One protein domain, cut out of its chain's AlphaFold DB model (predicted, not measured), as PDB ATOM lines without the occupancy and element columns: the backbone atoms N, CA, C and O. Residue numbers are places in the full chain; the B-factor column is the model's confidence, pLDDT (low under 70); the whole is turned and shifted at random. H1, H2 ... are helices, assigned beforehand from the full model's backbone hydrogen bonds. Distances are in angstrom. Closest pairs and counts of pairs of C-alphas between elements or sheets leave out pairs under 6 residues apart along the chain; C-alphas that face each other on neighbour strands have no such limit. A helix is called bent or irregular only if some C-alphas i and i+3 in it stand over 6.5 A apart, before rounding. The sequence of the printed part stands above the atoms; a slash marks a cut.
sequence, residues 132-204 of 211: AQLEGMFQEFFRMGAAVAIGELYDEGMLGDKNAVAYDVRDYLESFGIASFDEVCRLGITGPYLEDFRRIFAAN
ATOM      1  N   ALA A 132     141.596 186.354 128.094       90.69
ATOM      2  CA  ALA A 132     142.487 185.497 128.872       90.69
ATOM      3  C   ALA A 132     141.815 184.902 130.123       90.69
ATOM      4  O   ALA A 132     142.043 183.740 130.446       90.69
ATOM      5  N   GLN A 133     140.965 185.667 130.818       91.56
ATOM      6  CA  GLN A 133     140.175 185.139 131.938       91.56
ATOM      7  C   GLN A 133     139.173 184.089 131.452       91.56
ATOM      8  O   GLN A 133     139.049 183.034 132.066       91.56
ATOM      9  N   LEU A 134     138.505 184.349 130.326       90.81
ATOM     10  CA  LEU A 134     137.563 183.404 129.730       90.81
ATOM     11  C   LEU A 134     138.262 182.099 129.306       90.81
ATOM     12  O   LEU A 134     137.758 181.011 129.570       90.81
ATOM     13  N   GLU A 135     139.439 182.201 128.685       92.12
ATOM     14  CA  GLU A 135     140.267 181.047 128.312       92.12
ATOM     15  C   GLU A 135     140.722 180.246 129.540       92.12
ATOM     16  O   GLU A 135     140.639 179.018 129.534       92.12
ATOM     17  N   GLY A 136     141.110 180.934 130.620       91.88
ATOM     18  CA  GLY A 136     141.432 180.303 131.902       91.88
ATOM     19  C   GLY A 136     140.260 179.504 132.474       91.88
ATOM     20  O   GLY A 136     140.438 178.349 132.857       91.88
ATOM     21  N   MET A 137     139.049 180.069 132.445       91.88
ATOM     22  CA  MET A 137     137.838 179.370 132.890       91.88
ATOM     23  C   MET A 137     137.551 178.128 132.042       91.88
ATOM     24  O   MET A 137     137.272 177.061 132.583       91.88
ATOM     25  N   PHE A 138     137.646 178.229 130.711       92.19
ATOM     26  CA  PHE A 138     137.457 177.067 129.837       92.19
ATOM     27  C   PHE A 138     138.474 175.968 130.125       92.19
ATOM     28  O   PHE A 138     138.102 174.799 130.211       92.19
ATOM     29  N   GLN A 139     139.743 176.329 130.312       92.62
ATOM     30  CA  GLN A 139     140.785 175.364 130.639       92.62
ATOM     31  C   GLN A 139     140.506 174.653 131.972       92.62
ATOM     32  O   GLN A 139     140.722 173.444 132.074       92.62
ATOM     33  N   GLU A 140     139.979 175.364 132.968       93.94
ATOM     34  CA  GLU A 140     139.560 174.784 134.247       93.94
ATOM     35  C   GLU A 140     138.385 173.805 134.082       93.94
ATOM     36  O   GLU A 140     138.430 172.697 134.621       93.94
ATOM     37  N   PHE A 141     137.394 174.135 133.243       92.81
ATOM     38  CA  PHE A 141     136.307 173.209 132.903       92.81
ATOM     39  C   PHE A 141     136.806 171.941 132.202       92.81
ATOM     40  O   PHE A 141     136.344 170.847 132.528       92.81
ATOM     41  N   PHE A 142     137.763 172.053 131.275       94.31
ATOM     42  CA  PHE A 142     138.347 170.883 130.610       94.31
ATOM     43  C   PHE A 142     139.113 169.989 131.586       94.31
ATOM     44  O   PHE A 142     138.949 168.769 131.550       94.31
ATOM     45  N   ARG A 143     139.904 170.584 132.485       95.38
ATOM     46  CA  ARG A 143     140.610 169.855 133.550       95.38
ATOM     47  C   ARG A 143     139.636 169.098 134.442       95.38
ATOM     48  O   ARG A 143     139.791 167.897 134.657       95.38
ATOM     49  N   MET A 144     138.601 169.786 134.915       94.88
ATOM     50  CA  MET A 144     137.568 169.175 135.745       94.88
ATOM     51  C   MET A 144     136.865 168.030 135.004       94.88
ATOM     52  O   MET A 144     136.748 166.938 135.551       94.88
ATOM     53  N   GLY A 145     136.468 168.240 133.746       94.06
ATOM     54  CA  GLY A 145     135.818 167.213 132.930       94.06
ATOM     55  C   GLY A 145     136.680 165.965 132.726       94.06
ATOM     56  O   GLY A 145     136.181 164.852 132.875       94.06
ATOM     57  N   ALA A 146     137.976 166.135 132.452       95.00
ATOM     58  CA  ALA A 146     138.907 165.019 132.283       95.00
ATOM     59  C   ALA A 146     139.056 164.192 133.569       95.00
ATOM     60  O   ALA A 146     138.973 162.964 133.539       95.00
ATOM     61  N   ALA A 147     139.234 164.859 134.710       94.19
ATOM     62  CA  ALA A 147     139.378 164.173 135.988       94.19
ATOM     63  C   ALA A 147     138.069 163.513 136.454       94.19
ATOM     64  O   ALA A 147     138.110 162.398 136.964       94.19
ATOM     65  N   VAL A 148     136.906 164.126 136.213       93.00
ATOM     66  CA  VAL A 148     135.610 163.475 136.470       93.00
ATOM     67  C   VAL A 148     135.450 162.236 135.592       93.00
ATOM     68  O   VAL A 148     135.174 161.165 136.118       93.00
ATOM     69  N   ALA A 149     135.709 162.332 134.284       93.38
ATOM     70  CA  ALA A 149     135.581 161.194 133.372       93.38
ATOM     71  C   ALA A 149     136.463 160.005 133.788       93.38
ATOM     72  O   ALA A 149     135.996 158.869 133.813       93.38
ATOM     73  N   ILE A 150     137.720 160.254 134.172       93.88
ATOM     74  CA  ILE A 150     138.591 159.204 134.715       93.88
ATOM     75  C   ILE A 150     138.034 158.630 136.023       93.88
ATOM     76  O   ILE A 150     138.069 157.413 136.209       93.88
ATOM     77  N   GLY A 151     137.520 159.478 136.916       91.88
ATOM     78  CA  GLY A 151     136.899 159.049 138.169       91.88
ATOM     79  C   GLY A 151     135.730 158.087 137.946       91.88
ATOM     80  O   GLY A 151     135.698 157.019 138.554       91.88
ATOM     81  N   GLU A 152     134.834 158.415 137.014       91.00
ATOM     82  CA  GLU A 152     133.698 157.560 136.640       91.00
ATOM     83  C   GLU A 152     134.172 156.231 136.029       91.00
ATOM     84  O   GLU A 152     133.716 155.159 136.424       91.00
ATOM     85  N   LEU A 153     135.169 156.262 135.137       92.06
ATOM     86  CA  LEU A 153     135.724 155.039 134.546       92.06
ATOM     87  C   LEU A 153     136.392 154.122 135.588       92.06
ATOM     88  O   LEU A 153     136.401 152.897 135.416       92.06
ATOM     89  N   TYR A 154     136.947 154.685 136.666       88.50
ATOM     90  CA  TYR A 154     137.455 153.909 137.800       88.50
ATOM     91  C   TYR A 154     136.346 153.285 138.645       88.50
ATOM     92  O   TYR A 154     136.515 152.142 139.081       88.50
ATOM     93  N   ASP A 155     135.251 154.011 138.878       85.62
ATOM     94  CA  ASP A 155     134.102 153.518 139.647       85.62
ATOM     95  C   ASP A 155     133.378 152.390 138.899       85.62
ATOM     96  O   ASP A 155     133.085 151.337 139.469       85.62
ATOM     97  N   GLU A 156     133.208 152.544 137.584       88.62
ATOM     98  CA  GLU A 156     132.626 151.516 136.716       88.62
ATOM     99  C   GLU A 156     133.568 150.320 136.477       88.62
ATOM    100  O   GLU A 156     133.147 149.281 135.965       88.62
ATOM    101  N   GLY A 157     134.851 150.437 136.843       86.12
ATOM    102  CA  GLY A 157     135.856 149.393 136.618       86.12
ATOM    103  C   GLY A 157     136.226 149.201 135.142       86.12
ATOM    104  O   GLY A 157     136.779 148.164 134.770       86.12
ATOM    105  N   MET A 158     135.953 150.200 134.302       89.38
ATOM    106  CA  MET A 158     136.132 150.153 132.847       89.38
ATOM    107  C   MET A 158     137.598 150.273 132.411       89.38
ATOM    108  O   MET A 158     137.937 149.926 131.283       89.38
ATOM    109  N   LEU A 159     138.483 150.713 133.312       85.31
ATOM    110  CA  LEU A 159     139.925 150.826 133.059       85.31
ATOM    111  C   LEU A 159     140.698 149.515 133.293       85.31
ATOM    112  O   LEU A 159     141.896 149.452 133.036       85.31
ATOM    113  N   GLY A 160     140.047 148.450 133.774       85.75
ATOM    114  CA  GLY A 160     140.718 147.181 134.065       85.75
ATOM    115  C   GLY A 160     141.585 147.235 135.332       85.75
ATOM    116  O   GLY A 160     141.144 147.719 136.375       85.75
ATOM    117  N   ASP A 161     142.805 146.682 135.284       86.38
ATOM    118  CA  ASP A 161     143.703 146.681 136.451       86.38
ATOM    119  C   ASP A 161     144.207 148.096 136.756       86.38
ATOM    120  O   ASP A 161     145.039 148.655 136.037       86.38
ATOM    121  N   LYS A 162     143.750 148.637 137.891       84.31
ATOM    122  CA  LYS A 162     144.073 149.987 138.362       84.31
ATOM    123  C   LYS A 162     145.578 150.258 138.454       84.31
ATOM    124  O   LYS A 162     145.979 151.402 138.269       84.31
ATOM    125  N   ASN A 163     146.409 149.249 138.742       83.94
ATOM    126  CA  ASN A 163     147.861 149.455 138.825       83.94
ATOM    127  C   ASN A 163     148.515 149.481 137.440       83.94
ATOM    128  O   ASN A 163     149.455 150.243 137.233       83.94
ATOM    129  N   ALA A 164     148.020 148.667 136.504       86.19
ATOM    130  CA  ALA A 164     148.548 148.599 135.145       86.19
ATOM    131  C   ALA A 164     148.292 149.902 134.377       86.19
ATOM    132  O   ALA A 164     149.179 150.382 133.680       86.19
ATOM    133  N   VAL A 165     147.113 150.505 134.562       89.56
ATOM    134  CA  VAL A 165     146.718 151.740 133.863       89.56
ATOM    135  C   VAL A 165     147.123 153.030 134.579       89.56
ATOM    136  O   VAL A 165     146.901 154.115 134.057       89.56
ATOM    137  N   ALA A 166     147.721 152.951 135.774       90.12
ATOM    138  CA  ALA A 166     148.050 154.140 136.566       90.12
ATOM    139  C   ALA A 166     149.024 155.085 135.843       90.12
ATOM    140  O   ALA A 166     148.956 156.297 136.030       90.12
ATOM    141  N   TYR A 167     149.936 154.549 135.027       90.38
ATOM    142  CA  TYR A 167     150.825 155.375 134.210       90.38
ATOM    143  C   TYR A 167     150.046 156.102 133.108       90.38
ATOM    144  O   TYR A 167     150.118 157.325 133.038       90.38
ATOM    145  N   ASP A 168     149.252 155.367 132.328       91.62
ATOM    146  CA  ASP A 168     148.485 155.907 131.199       91.62
ATOM    147  C   ASP A 168     147.458 156.950 131.649       91.62
ATOM    148  O   ASP A 168     147.277 157.980 131.008       91.62
ATOM    149  N   VAL A 169     146.816 156.723 132.797       93.19
ATOM    150  CA  VAL A 169     145.895 157.696 133.388       93.19
ATOM    151  C   VAL A 169     146.618 158.978 133.790       93.19
ATOM    152  O   VAL A 169     146.074 160.062 133.599       93.19
ATOM    153  N   ARG A 170     147.835 158.889 134.336       93.25
ATOM    154  CA  ARG A 170     148.609 160.091 134.679       93.25
ATOM    155  C   ARG A 170     149.037 160.853 133.441       93.25
ATOM    156  O   ARG A 170     148.855 162.058 133.422       93.25
ATOM    157  N   ASP A 171     149.534 160.156 132.426       93.94
ATOM    158  CA  ASP A 171     149.913 160.760 131.145       93.94
ATOM    159  C   ASP A 171     148.711 161.467 130.494       93.94
ATOM    160  O   ASP A 171     148.791 162.626 130.080       93.94
ATOM    161  N   TYR A 172     147.541 160.819 130.525       94.81
ATOM    162  CA  TYR A 172     146.290 161.422 130.082       94.81
ATOM    163  C   TYR A 172     145.952 162.688 130.878       94.81
ATOM    164  O   TYR A 172     145.722 163.732 130.277       94.81
ATOM    165  N   LEU A 173     145.945 162.639 132.211       94.94
ATOM    166  CA  LEU A 173     145.620 163.797 133.055       94.94
ATOM    167  C   LEU A 173     146.637 164.939 132.909       94.94
ATOM    168  O   LEU A 173     146.254 166.112 132.866       94.94
ATOM    169  N   GLU A 174     147.917 164.610 132.754       95.38
ATOM    170  CA  GLU A 174     148.989 165.572 132.512       95.38
ATOM    171  C   GLU A 174     148.784 166.309 131.181       95.38
ATOM    172  O   GLU A 174     149.008 167.519 131.120       95.38
ATOM    173  N   SER A 175     148.230 165.648 130.157       94.94
ATOM    174  CA  SER A 175     147.863 166.303 128.889       94.94
ATOM    175  C   SER A 175     146.793 167.400 129.042       94.94
ATOM    176  O   SER A 175     146.735 168.320 128.225       94.94
ATOM    177  N   PHE A 176     145.998 167.363 130.120       94.69
ATOM    178  CA  PHE A 176     145.056 168.426 130.499       94.69
ATOM    179  C   PHE A 176     145.661 169.439 131.484       94.69
ATOM    180  O   PHE A 176     145.021 170.434 131.827       94.69
ATOM    181  N   GLY A 177     146.905 169.231 131.917       93.69
ATOM    182  CA  GLY A 177     147.591 170.051 132.911       93.69
ATOM    183  C   GLY A 177     147.261 169.666 134.353       93.69
ATOM    184  O   GLY A 177     147.222 170.554 135.202       93.69
ATOM    185  N   ILE A 178     146.981 168.383 134.611       94.38
ATOM    186  CA  ILE A 178     146.786 167.807 135.949       94.38
ATOM    187  C   ILE A 178     147.938 166.834 136.229       94.38
ATOM    188  O   ILE A 178     147.860 165.642 135.943       94.38
ATOM    189  N   ALA A 179     149.027 167.352 136.783       93.12
ATOM    190  CA  ALA A 179     150.259 166.612 137.037       93.12
ATOM    191  C   ALA A 179     150.333 166.016 138.454       93.12
ATOM    192  O   ALA A 179     151.198 165.183 138.736       93.12
ATOM    193  N   SER A 180     149.461 166.440 139.373       92.62
ATOM    194  CA  SER A 180     149.520 166.006 140.771       92.62
ATOM    195  C   SER A 180     148.155 165.831 141.426       92.62
ATOM    196  O   SER A 180     147.138 166.364 140.982       92.62
ATOM    197  N   PHE A 181     148.150 165.115 142.552       92.56
ATOM    198  CA  PHE A 181     146.955 164.962 143.380       92.56
ATOM    199  C   PHE A 181     146.441 166.306 143.921       92.56
ATOM    200  O   PHE A 181     145.236 166.531 143.952       92.56
ATOM    201  N   ASP A 182     147.337 167.235 144.268       92.94
ATOM    202  CA  ASP A 182     146.943 168.568 144.741       92.94
ATOM    203  C   ASP A 182     146.187 169.366 143.665       92.94
ATOM    204  O   ASP A 182     145.356 170.211 143.989       92.94
ATOM    205  N   GLU A 183     146.455 169.119 142.380       93.06
ATOM    206  CA  GLU A 183     145.699 169.721 141.273       93.06
ATOM    207  C   GLU A 183     144.294 169.149 141.166       93.06
ATOM    208  O   GLU A 183     143.346 169.915 141.025       93.06
ATOM    209  N   VAL A 184     144.142 167.836 141.339       92.12
ATOM    210  CA  VAL A 184     142.824 167.191 141.436       92.12
ATOM    211  C   VAL A 184     142.016 167.782 142.596       92.12
ATOM    212  O   VAL A 184     140.842 168.109 142.426       92.12
ATOM    213  N   CYS A 185     142.642 167.993 143.759       90.88
ATOM    214  CA  CYS A 185     141.981 168.625 144.903       90.88
ATOM    215  C   CYS A 185     141.612 170.092 144.637       90.88
ATOM    216  O   CYS A 185     140.533 170.531 145.033       90.88
ATOM    217  N   ARG A 186     142.480 170.853 143.954       92.38
ATOM    218  CA  ARG A 186     142.211 172.254 143.585       92.38
ATOM    219  C   ARG A 186     141.032 172.405 142.628       92.38
ATOM    220  O   ARG A 186     140.333 173.404 142.720       92.38
ATOM    221  N   LEU A 187     140.778 171.407 141.781       90.69
ATOM    222  CA  LEU A 187     139.608 171.372 140.895       90.69
ATOM    223  C   LEU A 187     138.280 171.165 141.648       90.69
ATOM    224  O   LEU A 187     137.226 171.126 141.022       90.69
ATOM    225  N   GLY A 188     138.306 171.004 142.978       87.88
ATOM    226  CA  GLY A 188     137.097 170.845 143.789       87.88
ATOM    227  C   GLY A 188     136.399 169.504 143.578       87.88
ATOM    228  O   GLY A 188     135.219 169.358 143.892       87.88
ATOM    229  N   ILE A 189     137.118 168.520 143.042       83.06
ATOM    230  CA  ILE A 189     136.577 167.203 142.746       83.06
ATOM    231  C   ILE A 189     136.351 166.447 144.054       83.06
ATOM    232  O   ILE A 189     137.263 166.288 144.866       83.06
ATOM    233  N   THR A 190     135.127 165.965 144.251       80.75
ATOM    234  CA  THR A 190     134.709 165.235 145.452       80.75
ATOM    235  C   THR A 190     134.091 163.902 145.072       80.75
ATOM    236  O   THR A 190     133.339 163.835 144.106       80.75
ATOM    237  N   GLY A 191     134.325 162.858 145.865       78.56
ATOM    238  CA  GLY A 191     133.682 161.568 145.642       78.56
ATOM    239  C   GLY A 191     134.549 160.376 146.042       78.56
ATOM    240  O   GLY A 191     135.664 160.557 146.536       78.56
ATOM    241  N   PRO A 192     134.042 159.150 145.828       76.50
ATOM    242  CA  PRO A 192     134.725 157.914 146.211       76.50
ATOM    243  C   PRO A 192     136.034 157.678 145.439       76.50
ATOM    244  O   PRO A 192     136.948 157.045 145.961       76.50
ATOM    245  N   TYR A 193     136.163 158.239 144.236       83.31
ATOM    246  CA  TYR A 193     137.331 158.077 143.368       83.31
ATOM    247  C   TYR A 193     138.526 158.987 143.741       83.31
ATOM    248  O   TYR A 193     139.604 158.859 143.162       83.31
ATOM    249  N   LEU A 194     138.404 159.869 144.748       88.00
ATOM    250  CA  LEU A 194     139.550 160.634 145.277       88.00
ATOM    251  C   LEU A 194     140.654 159.722 145.827       88.00
ATOM    252  O   LEU A 194     141.836 160.008 145.647       88.00
ATOM    253  N   GLU A 195     140.286 158.615 146.474       87.56
ATOM    254  CA  GLU A 195     141.265 157.648 146.986       87.56
ATOM    255  C   GLU A 195     141.991 156.915 145.848       87.56
ATOM    256  O   GLU A 195     143.182 156.615 145.961       87.56
ATOM    257  N   ASP A 196     141.312 156.687 144.720       87.69
ATOM    258  CA  ASP A 196     141.944 156.140 143.518       87.69
ATOM    259  C   ASP A 196     142.966 157.134 142.948       87.69
ATOM    260  O   ASP A 196     144.120 156.760 142.727       87.69
ATOM    261  N   PHE A 197     142.610 158.419 142.823       90.88
ATOM    262  CA  PHE A 197     143.563 159.464 142.432       90.88
ATOM    263  C   PHE A 197     144.751 159.554 143.387       90.88
ATOM    264  O   PHE A 197     145.903 159.576 142.949       90.88
ATOM    265  N   ARG A 198     144.499 159.520 144.697       90.44
ATOM    266  CA  ARG A 198     145.557 159.525 145.708       90.44
ATOM    267  C   ARG A 198     146.534 158.372 145.495       90.44
ATOM    268  O   ARG A 198     147.744 158.574 145.557       90.44
ATOM    269  N   ARG A 199     146.028 157.170 145.208       87.56
ATOM    270  CA  ARG A 199     146.849 155.979 144.957       87.56
ATOM    271  C   ARG A 199     147.669 156.094 143.670       87.56
ATOM    272  O   ARG A 199     148.850 155.748 143.678       87.56
ATOM    273  N   ILE A 200     147.070 156.597 142.595       88.69
ATOM    274  CA  ILE A 200     147.723 156.783 141.290       88.69
ATOM    275  C   ILE A 200     148.907 157.750 141.404       88.69
ATOM    276  O   ILE A 200     150.010 157.458 140.931       88.69
ATOM    277  N   PHE A 201     148.709 158.881 142.081       88.00
ATOM    278  CA  PHE A 201     149.762 159.880 142.270       88.00
ATOM    279  C   PHE A 201     150.780 159.486 143.354       88.00
ATOM    280  O   PHE A 201     151.947 159.859 143.254       88.00
ATOM    281  N   ALA A 202     150.401 158.659 144.337       84.75
ATOM    282  CA  ALA A 202     151.331 158.122 145.337       84.75
ATOM    283  C   ALA A 202     152.298 157.062 144.778       84.75
ATOM    284  O   ALA A 202     153.393 156.893 145.315       84.75
ATOM    285  N   ALA A 203     151.937 156.364 143.694       66.19
ATOM    286  CA  ALA A 203     152.746 155.286 143.114       66.19
ATOM    287  C   ALA A 203     154.139 155.729 142.605       66.19
ATOM    288  O   ALA A 203     154.979 154.880 142.326       66.19
ATOM    289  N   ASN A 204     154.416 157.037 142.524       57.31
ATOM    290  CA  ASN A 204     155.737 157.585 142.181       57.31
ATOM    291  C   ASN A 204     156.649 157.860 143.397       57.31
ATOM    292  O   ASN A 204     157.786 158.284 143.209       57.31
TER     293      ASN A 204
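This is residues 132 to 204 of the 211 residues of an uncharacterized protein of Senegalimassilia anaerobia (UniProt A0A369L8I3). A long helix, H1, has the shorter helix H2 folded back beside it as a helical hairpin, and two short helices, H3 and H4, form a second hairpin over one side of this pair, with H4 crossing both H1 and H2. The first residues of H1, 132 to 138, stick out from the body. The printed part has 73 residues with four named helices, in the order H1, H2, H3, H4, and no named strand; its class is all helix. It is compact, with a radius of gyration of the C-alphas of 12.0 A, and its outline is elongated, spanning 39 by 23 by 17 A.

H1 covers residues 132 to 155 and measures 34.8 A from C-alpha 132 at (142.487, 185.497, 128.872) to C-alpha 155 at (134.102, 153.518, 139.647). H2 covers residues 166 to 175 and is 14.4 A long. H3 covers residues 181 to 186, 8.7 A. H4 covers residues 194 to 202, 12.0 A, and ends with C-alpha 202 at (151.331, 158.122, 145.337). No helix is bent or irregular.

H1 and H2 form a helical hairpin, two helices that follow each other and run opposite ways, here at a shallow tilt of 16 degrees. H1 touches H2 with residues 143 to 150 alone, and the closest C-alphas, those of Ala 146 and Leu 173, are 6.9 A apart. H2 and H3 are apart, though a tight link of 5 residues joins them. H3 is close to H1 but not clearly touching it, with the C-alphas of Ala 147 and Val 184 the closest at 7.1 A. H3 and H4 form the other helical hairpin; they touch at a steep tilt of 44 degrees, opposite ways, and their closest C-alphas, Phe 181 and Phe 201, are 5.9 A apart. H4 touches H2 about perpendicular, at 85 degrees, with the C-alphas of Ala 166 and Ile 200 closest at 5.4 A. H4 also touches H1, about perpendicular at 82 degrees, where H1 takes part with residues 151 to 154 alone; the closest C-alphas are those of Tyr 154 and Asp 196, 7.6 A apart. The helix packing is mostly crossed, with 1 of 4 touching pairs at a shallow tilt. In H1, H2, H3 and H4 every O i to N i+4 pair is within hydrogen-bond range.

The two C-alphas farthest apart are those of Ala 132 and Asp 161, at 39.6 A. The printed part has no cut. The links from H1 to H2, 10 residues, and from H3 to H4, 7 residues, are short, and no link is long. The mean pLDDT of the printed part is 89.5, and residues 203 to 204 are under 70.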